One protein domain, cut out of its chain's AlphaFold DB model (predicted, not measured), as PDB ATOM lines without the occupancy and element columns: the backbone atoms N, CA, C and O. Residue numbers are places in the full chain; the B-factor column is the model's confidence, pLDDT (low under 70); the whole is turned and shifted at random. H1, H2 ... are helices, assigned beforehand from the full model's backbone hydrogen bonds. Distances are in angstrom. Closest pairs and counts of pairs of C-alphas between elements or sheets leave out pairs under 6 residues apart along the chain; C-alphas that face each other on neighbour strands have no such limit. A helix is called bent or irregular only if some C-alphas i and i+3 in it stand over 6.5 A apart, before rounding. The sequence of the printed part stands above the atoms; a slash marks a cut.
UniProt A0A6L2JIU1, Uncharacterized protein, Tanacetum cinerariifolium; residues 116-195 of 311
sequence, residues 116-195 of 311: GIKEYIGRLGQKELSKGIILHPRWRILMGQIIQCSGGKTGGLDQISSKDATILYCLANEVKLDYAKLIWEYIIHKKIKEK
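This is residues 116 to 195 of the 311 residues of an uncharacterized protein of Tanacetum cinerariifolium (UniProt A0A6L2JIU1). Two helices, H1 and H3, cross nearly at right angles and make the one firm helix-to-helix contact, with H3 in the middle of the assembly. H2 runs beside H3 the opposite way at a little distance, while H4 begins beside H3, folds back the opposite way to it and reaches out beyond it. The printed part has 80 residues with four named helices, H1, H2, H3 and H4 in that order, and no named strand; its class is all helix. The whole is compact, with a radius of gyration of the C-alphas of 12.3 A, and its C-alphas span 36 by 30 by 19 A along the three main axes.

H1 takes residues 116 to 130, from C-alpha 116 at (17.278, 32.410, 6.119) to C-alpha 130, 21.2 A in length. A short link of 6 residues leads to H2, residues 137 to 149, 18.6 A long. A long link, residues 150 to 161, comes before H3, residues 162 to 172, which begins at C-alpha 162 at (26.555, 26.136, -0.101) and measures 15.1 A. After a short link of 6 residues, H4 runs through residues 179 to 193, 21.0 A, and ends at C-alpha 193 at (31.823, 38.777, -9.161). No helix is bent or irregular.

H1 and H3 touch, with 17 pairs of C-alphas within 8 A. Their closest C-alphas, those of Gly 122 and Ser 162, are 4.8 A apart, and their lines are about perpendicular at 74 degrees. H2 and H3 are close but not clearly touching, the closest C-alphas being those of Ile 147 and Asp 164 at 7.5 A. They run opposite ways at a shallow tilt of 26 degrees. H3 and H4 only just touch, with 3 pairs of C-alphas within 8 A, the closest being Ile 167 and Tyr 179 at 7.4 A. These two form a helical hairpin and run opposite ways at a shallow tilt of 11 degrees, with their centres 14.0 A apart. H1 is apart from H2 and from H4, and H2 is apart from H4. In H1, H2, H3 and H4 every O i to N i+4 pair is within hydrogen-bond range.

The two C-alphas farthest apart, those of Ile 134 and Lys 195, are 36.8 A from each other. The printed part has no cut. The one long link joins H2 to H3, and its C-alphas lie 6 to 15 A from the mean of all C-alphas. The mean pLDDT of the printed part is 75.0. In this model 24 printed residues are under 70, namely residues 116 to 130, 132 to 133, 135, 150, 154 to 155 and 193 to 195, and H1 has a mean of 64.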
ATOM      1  N   GLY A 116      17.048  33.391   5.050       59.47
ATOM      2  CA  GLY A 116      17.278  32.410   6.119       59.47
ATOM      3  C   GLY A 116      17.018  30.934   5.766       59.47
ATOM      4  O   GLY A 116      17.791  30.072   6.176       59.47
ATOM      5  N   ILE A 117      15.992  30.610   4.973       56.72
ATOM      6  CA  ILE A 117      15.678  29.240   4.524       56.72
ATOM      7  C   ILE A 117      16.760  28.730   3.565       56.72
ATOM      8  O   ILE A 117      17.181  27.582   3.665       56.72
ATOM      9  N   LYS A 118      17.278  29.590   2.678       59.47
ATOM     10  CA  LYS A 118      18.365  29.229   1.749       59.47
ATOM     11  C   LYS A 118      19.654  28.881   2.494       59.47
ATOM     12  O   LYS A 118      20.335  27.919   2.153       59.47
ATOM     13  N   GLU A 119      19.972  29.645   3.534       69.38
ATOM     14  CA  GLU A 119      21.135  29.386   4.380       69.38
ATOM     15  C   GLU A 119      20.944  28.133   5.253       69.38
ATOM     16  O   GLU A 119      21.870  27.337   5.408       69.38
ATOM     17  N   TYR A 120      19.736  27.918   5.781       68.88
ATOM     18  CA  TYR A 120      19.391  26.714   6.536       68.88
ATOM     19  C   TYR A 120      19.510  25.447   5.683       68.88
ATOM     20  O   TYR A 120      20.191  24.514   6.102       68.88
ATOM     21  N   ILE A 121      18.949  25.438   4.468       60.56
ATOM     22  CA  ILE A 121      19.063  24.314   3.525       60.56
ATOM     23  C   ILE A 121      20.525  24.081   3.131       60.56
ATOM     24  O   ILE A 121      20.971  22.938   3.108       60.56
ATOM     25  N   GLY A 122      21.303  25.143   2.895       64.62
ATOM     26  CA  GLY A 122      22.735  25.020   2.611       64.62
ATOM     27  C   GLY A 122      23.521  24.375   3.761       64.62
ATOM     28  O   GLY A 122      24.348  23.493   3.524       64.62
ATOM     29  N   ARG A 123      23.232  24.762   5.012       69.94
ATOM     30  CA  ARG A 123      23.830  24.152   6.214       69.94
ATOM     31  C   ARG A 123      23.387  22.704   6.411       69.94
ATOM     32  O   ARG A 123      24.211  21.866   6.775       69.94
ATOM     33  N   LEU A 124      22.111  22.406   6.164       65.50
ATOM     34  CA  LEU A 124      21.573  21.050   6.262       65.50
ATOM     35  C   LEU A 124      22.214  20.138   5.211       65.50
ATOM     36  O   LEU A 124      22.710  19.071   5.549       65.50
ATOM     37  N   GLY A 125      22.297  20.611   3.965       62.50
ATOM     38  CA  GLY A 125      22.937  19.905   2.859       62.50
ATOM     39  C   GLY A 125      24.408  19.600   3.134       62.50
ATOM     40  O   GLY A 125      24.837  18.474   2.910       62.50
ATOM     41  N   GLN A 126      25.175  20.547   3.689       60.38
ATOM     42  CA  GLN A 126      26.567  20.293   4.090       60.38
ATOM     43  C   GLN A 126      26.694  19.292   5.246       60.38
ATOM     44  O   GLN A 126      27.574  18.433   5.211       60.38
ATOM     45  N   LYS A 127      25.831  19.392   6.265       69.56
ATOM     46  CA  LYS A 127      25.848  18.486   7.423       69.56
ATOM     47  C   LYS A 127      25.438  17.061   7.050       69.56
ATOM     48  O   LYS A 127      25.942  16.115   7.640       69.56
ATOM     49  N   GLU A 128      24.529  16.897   6.096       64.38
ATOM     50  CA  GLU A 128      24.152  15.576   5.593       64.38
ATOM     51  C   GLU A 128      25.216  15.026   4.633       64.38
ATOM     52  O   GLU A 128      25.622  13.876   4.775       64.38
ATOM     53  N   LEU A 129      25.792  15.856   3.753       63.78
ATOM     54  CA  LEU A 129      26.942  15.474   2.919       63.78
ATOM     55  C   LEU A 129      28.125  14.946   3.747       63.78
ATOM     56  O   LEU A 129      28.756  13.967   3.348       63.78
ATOM     57  N   SER A 130      28.406  15.545   4.910       60.19
ATOM     58  CA  SER A 130      29.494  15.102   5.793       60.19
ATOM     59  C   SER A 130      29.198  13.804   6.552       60.19
ATOM     60  O   SER A 130      30.136  13.141   6.991       60.19
ATOM     61  N   LYS A 131      27.928  13.389   6.654       72.62
ATOM     62  CA  LYS A 131      27.528  12.086   7.216       72.62
ATOM     63  C   LYS A 131      27.634  10.932   6.215       72.62
ATOM     64  O   LYS A 131      27.307   9.802   6.558       72.62
ATOM     65  N   GLY A 132      28.110  11.198   4.998       62.19
ATOM     66  CA  GLY A 132      28.355  10.160   4.002       62.19
ATOM     67  C   GLY A 132      27.085   9.713   3.288       62.19
ATOM     68  O   GLY A 132      26.796   8.519   3.239       62.19
ATOM     69  N   ILE A 133      26.339  10.652   2.693       64.69
ATOM     70  CA  ILE A 133      25.272  10.299   1.743       64.69
ATOM     71  C   ILE A 133      25.883   9.419   0.649       64.69
ATOM     72  O   ILE A 133      26.756   9.848  -0.117       64.69
ATOM     73  N   ILE A 134      25.404   8.179   0.543       71.88
ATOM     74  CA  ILE A 134      25.758   7.292  -0.560       71.88
ATOM     75  C   ILE A 134      24.953   7.741  -1.778       71.88
ATOM     76  O   ILE A 134      23.907   7.197  -2.106       71.88
ATOM     77  N   LEU A 135      25.446   8.778  -2.453       67.00
ATOM     78  CA  LEU A 135      24.926   9.156  -3.762       67.00
ATOM     79  C   LEU A 135      25.145   7.995  -4.727       67.00
ATOM     80  O   LEU A 135      26.254   7.446  -4.778       67.00
ATOM     81  N   HIS A 136      24.120   7.671  -5.515       75.75
ATOM     82  CA  HIS A 136      24.241   6.718  -6.612       75.75
ATOM     83  C   HIS A 136      25.444   7.103  -7.501       75.75
ATOM     84  O   HIS A 136      25.656   8.300  -7.737       75.75
ATOM     85  N   PRO A 137      26.233   6.145  -8.024       78.00
ATOM     86  CA  PRO A 137      27.433   6.441  -8.816       78.00
ATOM     87  C   PRO A 137      27.194   7.441  -9.958       78.00
ATOM     88  O   PRO A 137      28.027   8.311 -10.204       78.00
ATOM     89  N   ARG A 138      26.010   7.381 -10.579       74.69
ATOM     90  CA  ARG A 138      25.541   8.320 -11.610       74.69
ATOM     91  C   ARG A 138      25.507   9.780 -11.127       74.69
ATOM     92  O   ARG A 138      26.074  10.662 -11.766       74.69
ATOM     93  N   TRP A 139      24.931  10.024  -9.948       73.50
ATOM     94  CA  TRP A 139      24.858  11.355  -9.334       73.50
ATOM     95  C   TRP A 139      26.232  11.887  -8.927       73.50
ATOM     96  O   TRP A 139      26.478  13.087  -9.027       73.50
ATOM     97  N   ARG A 140      27.161  11.008  -8.526       77.69
ATOM     98  CA  ARG A 140      28.545  11.409  -8.216       77.69
ATOM     99  C   ARG A 140      29.275  11.938  -9.450       77.69
ATOM    100  O   ARG A 140      29.984  12.935  -9.349       77.69
ATOM    101  N   ILE A 141      29.076  11.302 -10.607       80.56
ATOM    102  CA  ILE A 141      29.676  11.730 -11.880       80.56
ATOM    103  C   ILE A 141      29.103  13.084 -12.306       80.56
ATOM    104  O   ILE A 141      29.871  14.005 -12.592       80.56
ATOM    105  N   LEU A 142      27.774  13.228 -12.283       79.25
ATOM    106  CA  LEU A 142      27.111  14.493 -12.605       79.25
ATOM    107  C   LEU A 142      27.594  15.624 -11.685       79.25
ATOM    108  O   LEU A 142      27.915  16.714 -12.151       79.25
ATOM    109  N   MET A 143      27.724  15.350 -10.387       76.75
ATOM    110  CA  MET A 143      28.205  16.337  -9.422       76.75
ATOM    111  C   MET A 143      29.666  16.714  -9.621       76.75
ATOM    112  O   MET A 143      29.995  17.897  -9.569       76.75
ATOM    113  N   GLY A 144      30.534  15.750  -9.933       80.31
ATOM    114  CA  GLY A 144      31.915  16.044 -10.314       80.31
ATOM    115  C   GLY A 144      31.984  17.007 -11.504       80.31
ATOM    116  O   GLY A 144      32.789  17.939 -11.496       80.31
ATOM    117  N   GLN A 145      31.088  16.845 -12.481       79.69
ATOM    118  CA  GLN A 145      30.995  17.751 -13.626       79.69
ATOM    119  C   GLN A 145      30.440  19.127 -13.249       79.69
ATOM    120  O   GLN A 145      31.020  20.130 -13.657       79.69
ATOM    121  N   ILE A 146      29.388  19.205 -12.429       76.38
ATOM    122  CA  ILE A 146      28.837  20.487 -11.959       76.38
ATOM    123  C   ILE A 146      29.887  21.263 -11.157       76.38
ATOM    124  O   ILE A 146      30.077  22.452 -11.407       76.38
ATOM    125  N   ILE A 147      30.620  20.606 -10.252       77.75
ATOM    126  CA  ILE A 147      31.682  21.227  -9.442       77.75
ATOM    127  C   ILE A 147      32.833  21.710 -10.335       77.75
ATOM    128  O   ILE A 147      33.310  22.839 -10.179       77.75
ATOM    129  N   GLN A 148      33.254  20.905 -11.317       78.56
ATOM    130  CA  GLN A 148      34.281  21.309 -12.285       78.56
ATOM    131  C   GLN A 148      33.831  22.496 -13.149       78.56
ATOM    132  O   GLN A 148      34.577  23.467 -13.293       78.56
ATOM    133  N   CYS A 149      32.606  22.470 -13.683       70.19
ATOM    134  CA  CYS A 149      32.024  23.578 -14.451       70.19
ATOM    135  C   CYS A 149      31.882  24.846 -13.606       70.19
ATOM    136  O   CYS A 149      32.093  25.961 -14.088       70.19
ATOM    137  N   SER A 150      31.595  24.661 -12.323       68.50
ATOM    138  CA  SER A 150      31.531  25.716 -11.326       68.50
ATOM    139  C   SER A 150      32.903  26.245 -10.933       68.50
ATOM    140  O   SER A 150      32.967  27.139 -10.105       68.50
ATOM    141  N   GLY A 151      34.005  25.783 -11.535       72.50
ATOM    142  CA  GLY A 151      35.356  26.310 -11.333       72.50
ATOM    143  C   GLY A 151      36.150  25.627 -10.219       72.50
ATOM    144  O   GLY A 151      37.182  26.161  -9.809       72.50
ATOM    145  N   GLY A 152      35.692  24.472  -9.731       73.81
ATOM    146  CA  GLY A 152      36.483  23.622  -8.854       73.81
ATOM    147  C   GLY A 152      37.642  22.988  -9.626       73.81
ATOM    148  O   GLY A 152      37.428  22.268 -10.600       73.81
ATOM    149  N   LYS A 153      38.886  23.259  -9.220       72.06
ATOM    150  CA  LYS A 153      40.089  22.763  -9.918       72.06
ATOM    151  C   LYS A 153      40.281  21.255  -9.771       72.06
ATOM    152  O   LYS A 153      40.894  20.643 -10.640       72.06
ATOM    153  N   THR A 154      39.794  20.670  -8.680       69.38
ATOM    154  CA  THR A 154      40.054  19.261  -8.340       69.38
ATOM    155  C   THR A 154      38.797  18.402  -8.274       69.38
ATOM    156  O   THR A 154      38.916  17.201  -8.076       69.38
ATOM    157  N   GLY A 155      37.599  18.973  -8.461       67.38
ATOM    158  CA  GLY A 155      36.338  18.223  -8.359       67.38
ATOM    159  C   GLY A 155      36.104  17.574  -6.985       67.38
ATOM    160  O   GLY A 155      35.232  16.719  -6.861       67.38
ATOM    161  N   GLY A 156      36.898  17.944  -5.974       77.44
ATOM    162  CA  GLY A 156      36.795  17.422  -4.618       77.44
ATOM    163  C   GLY A 156      35.542  17.939  -3.913       77.44
ATOM    164  O   GLY A 156      35.087  19.056  -4.166       77.44
ATOM    165  N   LEU A 157      34.978  17.113  -3.025       71.75
ATOM    166  CA  LEU A 157      33.783  17.450  -2.236       71.75
ATOM    167  C   LEU A 157      34.009  18.664  -1.317       71.75
ATOM    168  O   LEU A 157      33.060  19.353  -0.958       71.75
ATOM    169  N   ASP A 158      35.263  18.957  -0.976       77.88
ATOM    170  CA  ASP A 158      35.687  20.136  -0.218       77.88
ATOM    171  C   ASP A 158      35.443  21.461  -0.965       77.88
ATOM    172  O   ASP A 158      35.391  22.519  -0.342       77.88
ATOM    173  N   GLN A 159      35.243  21.414  -2.288       79.81
ATOM    174  CA  GLN A 159      34.969  22.587  -3.129       79.81
ATOM    175  C   GLN A 159      33.475  22.827  -3.377       79.81
ATOM    176  O   GLN A 159      33.118  23.732  -4.134       79.81
ATOM    177  N   ILE A 160      32.599  22.045  -2.739       81.56
ATOM    178  CA  ILE A 160      31.148  22.223  -2.815       81.56
ATOM    179  C   ILE A 160      30.766  23.505  -2.070       81.56
ATOM    180  O   ILE A 160      30.844  23.590  -0.841       81.56
ATOM    181  N   SER A 161      30.314  24.514  -2.815       84.62
ATOM    182  CA  SER A 161      29.747  25.722  -2.215       84.62
ATOM    183  C   SER A 161      28.384  25.425  -1.576       84.62
ATOM    184  O   SER A 161      27.722  24.442  -1.907       84.62
ATOM    185  N   SER A 162      27.892  26.311  -0.702       84.88
ATOM    186  CA  SER A 162      26.555  26.136  -0.101       84.88
ATOM    187  C   SER A 162      25.432  26.038  -1.144       84.88
ATOM    188  O   SER A 162      24.408  25.401  -0.901       84.88
ATOM    189  N   LYS A 163      25.626  26.634  -2.327       84.69
ATOM    190  CA  LYS A 163      24.676  26.554  -3.439       84.69
ATOM    191  C   LYS A 163      24.737  25.194  -4.136       84.69
ATOM    192  O   LYS A 163      23.682  24.646  -4.431       84.69
ATOM    193  N   ASP A 164      25.931  24.631  -4.312       83.31
ATOM    194  CA  ASP A 164      26.107  23.280  -4.856       83.31
ATOM    195  C   ASP A 164      25.462  22.251  -3.918       83.31
ATOM    196  O   ASP A 164      24.692  21.409  -4.368       83.31
ATOM    197  N   ALA A 165      25.661  22.404  -2.602       86.44
ATOM    198  CA  ALA A 165      24.997  21.592  -1.581       86.44
ATOM    199  C   ALA A 165      23.465  21.745  -1.596       86.44
ATOM    200  O   ALA A 165      22.752  20.771  -1.372       86.44
ATOM    201  N   THR A 166      22.950  22.945  -1.889       86.69
ATOM    202  CA  THR A 166      21.502  23.192  -2.017       86.69
ATOM    203  C   THR A 166      20.924  22.469  -3.231       86.69
ATOM    204  O   THR A 166      19.902  21.804  -3.105       86.69
ATOM    205  N   ILE A 167      21.591  22.544  -4.390       84.19
ATOM    206  CA  ILE A 167      21.193  21.794  -5.595       84.19
ATOM    207  C   ILE A 167      21.172  20.297  -5.285       84.19
ATOM    208  O   ILE A 167      20.192  19.620  -5.577       84.19
ATOM    209  N   LEU A 168      22.231  19.805  -4.639       84.50
ATOM    210  CA  LEU A 168      22.382  18.410  -4.231       84.50
ATOM    211  C   LEU A 168      21.247  17.943  -3.325       84.50
ATOM    212  O   LEU A 168      20.659  16.893  -3.560       84.50
ATOM    213  N   TYR A 169      20.945  18.736  -2.301       87.69
ATOM    214  CA  TYR A 169      19.889  18.446  -1.347       87.69
ATOM    215  C   TYR A 169      18.525  18.402  -2.036       87.69
ATOM    216  O   TYR A 169      17.752  17.479  -1.800       87.69
ATOM    217  N   CYS A 170      18.235  19.368  -2.910       88.50
ATOM    218  CA  CYS A 170      16.969  19.401  -3.630       88.50
ATOM    219  C   CYS A 170      16.816  18.200  -4.571       88.50
ATOM    220  O   CYS A 170      15.758  17.575  -4.556       88.50
ATOM    221  N   LEU A 171      17.874  17.823  -5.297       81.44
ATOM    222  CA  LEU A 171      17.868  16.640  -6.164       81.44
ATOM    223  C   LEU A 171      17.676  15.345  -5.366       81.44
ATOM    224  O   LEU A 171      16.873  14.504  -5.751       81.44
ATOM    225  N   ALA A 172      18.379  15.193  -4.240       80.62
ATOM    226  CA  ALA A 172      18.324  13.980  -3.422       80.62
ATOM    227  C   ALA A 172      16.974  13.774  -2.714       80.62
ATOM    228  O   ALA A 172      16.632  12.645  -2.382       80.62
ATOM    229  N   ASN A 173      16.229  14.854  -2.471       86.94
ATOM    230  CA  ASN A 173      14.932  14.817  -1.793       86.94
ATOM    231  C   ASN A 173      13.755  15.057  -2.753       86.94
ATOM    232  O   ASN A 173      12.658  15.358  -2.292       86.94
ATOM    233  N   GLU A 174      13.993  15.000  -4.070       84.50
ATOM    234  CA  GLU A 174      12.985  15.246  -5.115       84.50
ATOM    235  C   GLU A 174      12.206  16.559  -4.913       84.50
ATOM    236  O   GLU A 174      11.030  16.699  -5.260       84.50
ATOM    237  N   VAL A 175      12.869  17.567  -4.339       88.69
ATOM    238  CA  VAL A 175      12.251  18.867  -4.097       88.69
ATOM    239  C   VAL A 175      12.031  19.536  -5.446       88.69
ATOM    240  O   VAL A 175      12.973  19.744  -6.215       88.69
ATOM    241  N   LYS A 176      10.782  19.914  -5.730       82.31
ATOM    242  CA  LYS A 176      10.452  20.693  -6.925       82.31
ATOM    243  C   LYS A 176      11.089  22.071  -6.824       82.31
ATOM    244  O   LYS A 176      10.677  22.914  -6.028       82.31
ATOM    245  N   LEU A 177      12.110  22.283  -7.639       86.00
ATOM    246  CA  LEU A 177      12.856  23.522  -7.719       86.00
ATOM    247  C   LEU A 177      13.099  23.844  -9.188       86.00
ATOM    248  O   LEU A 177      13.323  22.947  -9.995       86.00
ATOM    249  N   ASP A 178      13.096  25.126  -9.531       84.25
ATOM    250  CA  ASP A 178      13.570  25.566 -10.837       84.25
ATOM    251  C   ASP A 178      15.107  25.481 -10.864       84.25
ATOM    252  O   ASP A 178      15.835  26.426 -10.533       84.25
ATOM    253  N   TYR A 179      15.602  24.285 -11.188       79.38
ATOM    254  CA  TYR A 179      17.029  23.987 -11.258       79.38
ATOM    255  C   TYR A 179      17.734  24.835 -12.315       79.38
ATOM    256  O   TYR A 179      18.868  25.262 -12.089       79.38
ATOM    257  N   ALA A 180      17.057  25.138 -13.428       79.12
ATOM    258  CA  ALA A 180      17.603  25.979 -14.484       79.12
ATOM    259  C   ALA A 180      17.879  27.389 -13.956       79.12
ATOM    260  O   ALA A 180      18.997  27.890 -14.096       79.12
ATOM    261  N   LYS A 181      16.913  27.991 -13.254       85.50
ATOM    262  CA  LYS A 181      17.088  29.301 -12.618       85.50
ATOM    263  C   LYS A 181      18.199  29.296 -11.574       85.50
ATOM    264  O   LYS A 181      18.996  30.232 -11.532       85.50
ATOM    265  N   LEU A 182      18.293  28.256 -10.748       84.94
ATOM    266  CA  LEU A 182      19.300  28.206  -9.686       84.94
ATOM    267  C   LEU A 182      20.721  28.026 -10.248       84.94
ATOM    268  O   LEU A 182      21.639  28.733  -9.820       84.94
ATOM    269  N   ILE A 183      20.892  27.159 -11.251       78.62
ATOM    270  CA  ILE A 183      22.153  26.995 -11.990       78.62
ATOM    271  C   ILE A 183      22.509  28.295 -12.728       78.62
ATOM    272  O   ILE A 183      23.651  28.754 -12.661       78.62
ATOM    273  N   TRP A 184      21.538  28.945 -13.372       80.62
ATOM    274  CA  TRP A 184      21.745  30.215 -14.068       80.62
ATOM    275  C   TRP A 184      22.186  31.329 -13.114       80.62
ATOM    276  O   TRP A 184      23.235  31.945 -13.315       80.62
ATOM    277  N   GLU A 185      21.448  31.554 -12.023       84.12
ATOM    278  CA  GLU A 185      21.811  32.534 -10.998       84.12
ATOM    279  C   GLU A 185      23.187  32.249 -10.399       84.12
ATOM    280  O   GLU A 185      23.924  33.184 -10.075       84.12
ATOM    281  N   TYR A 186      23.540  30.975 -10.220       80.38
ATOM    282  CA  TYR A 186      24.852  30.574  -9.729       80.38
ATOM    283  C   TYR A 186      25.966  31.028 -10.677       80.38
ATOM    284  O   TYR A 186      26.895  31.724 -10.252       80.38
ATOM    285  N   ILE A 187      25.837  30.694 -11.961       75.31
ATOM    286  CA  ILE A 187      26.837  30.996 -12.989       75.31
ATOM    287  C   ILE A 187      26.967  32.503 -13.194       75.31
ATOM    288  O   ILE A 187      28.084  33.027 -13.215       75.31
ATOM    289  N   ILE A 188      25.843  33.211 -13.288       80.00
ATOM    290  CA  ILE A 188      25.820  34.662 -13.478       80.00
ATOM    291  C   ILE A 188      26.456  35.372 -12.281       80.00
ATOM    292  O   ILE A 188      27.359  36.188 -12.469       80.00
ATOM    293  N   HIS A 189      26.080  35.023 -11.045       77.94
ATOM    294  CA  HIS A 189      26.698  35.626  -9.859       77.94
ATOM    295  C   HIS A 189      28.199  35.360  -9.790       77.94
ATOM    296  O   HIS A 189      28.954  36.258  -9.410       77.94
ATOM    297  N   LYS A 190      28.636  34.146 -10.144       71.81
ATOM    298  CA  LYS A 190      30.057  33.802 -10.138       71.81
ATOM    299  C   LYS A 190      30.825  34.630 -11.170       71.81
ATOM    300  O   LYS A 190      31.819  35.259 -10.821       71.81
ATOM    301  N   LYS A 191      30.328  34.712 -12.407       71.19
ATOM    302  CA  LYS A 191      30.986  35.451 -13.498       71.19
ATOM    303  C   LYS A 191      30.955  36.968 -13.320       71.19
ATOM    304  O   LYS A 191      31.912  37.632 -13.700       71.19
ATOM    305  N   ILE A 192      29.897  37.520 -12.726       73.50
ATOM    306  CA  ILE A 192      29.805  38.961 -12.452       73.50
ATOM    307  C   ILE A 192      30.718  39.367 -11.286       73.50
ATOM    308  O   ILE A 192      31.300  40.452 -11.329       73.50
ATOM    309  N   LYS A 193      30.877  38.515 -10.261       69.69
ATOM    310  CA  LYS A 193      31.823  38.777  -9.161       69.69
ATOM    311  C   LYS A 193      33.278  38.561  -9.579       69.69
ATOM    312  O   LYS A 193      34.133  39.352  -9.199       69.69
ATOM    313  N   GLU A 194      33.563  37.553 -10.399       61.12
ATOM    314  CA  GLU A 194      34.897  37.297 -10.962       61.12
ATOM    315  C   GLU A 194      35.158  38.143 -12.223       61.12
ATOM    316  O   GLU A 194      35.543  37.611 -13.262       61.12
ATOM    317  N   LYS A 195      34.998  39.474 -12.154       51.03
ATOM    318  CA  LYS A 195      35.301  40.440 -13.241       51.03
ATOM    319  C   LYS A 195      36.777  40.483 -13.701       51.03
ATOM    320  O   LYS A 195      37.220  41.455 -14.302       51.03
TER     321      LYS A 195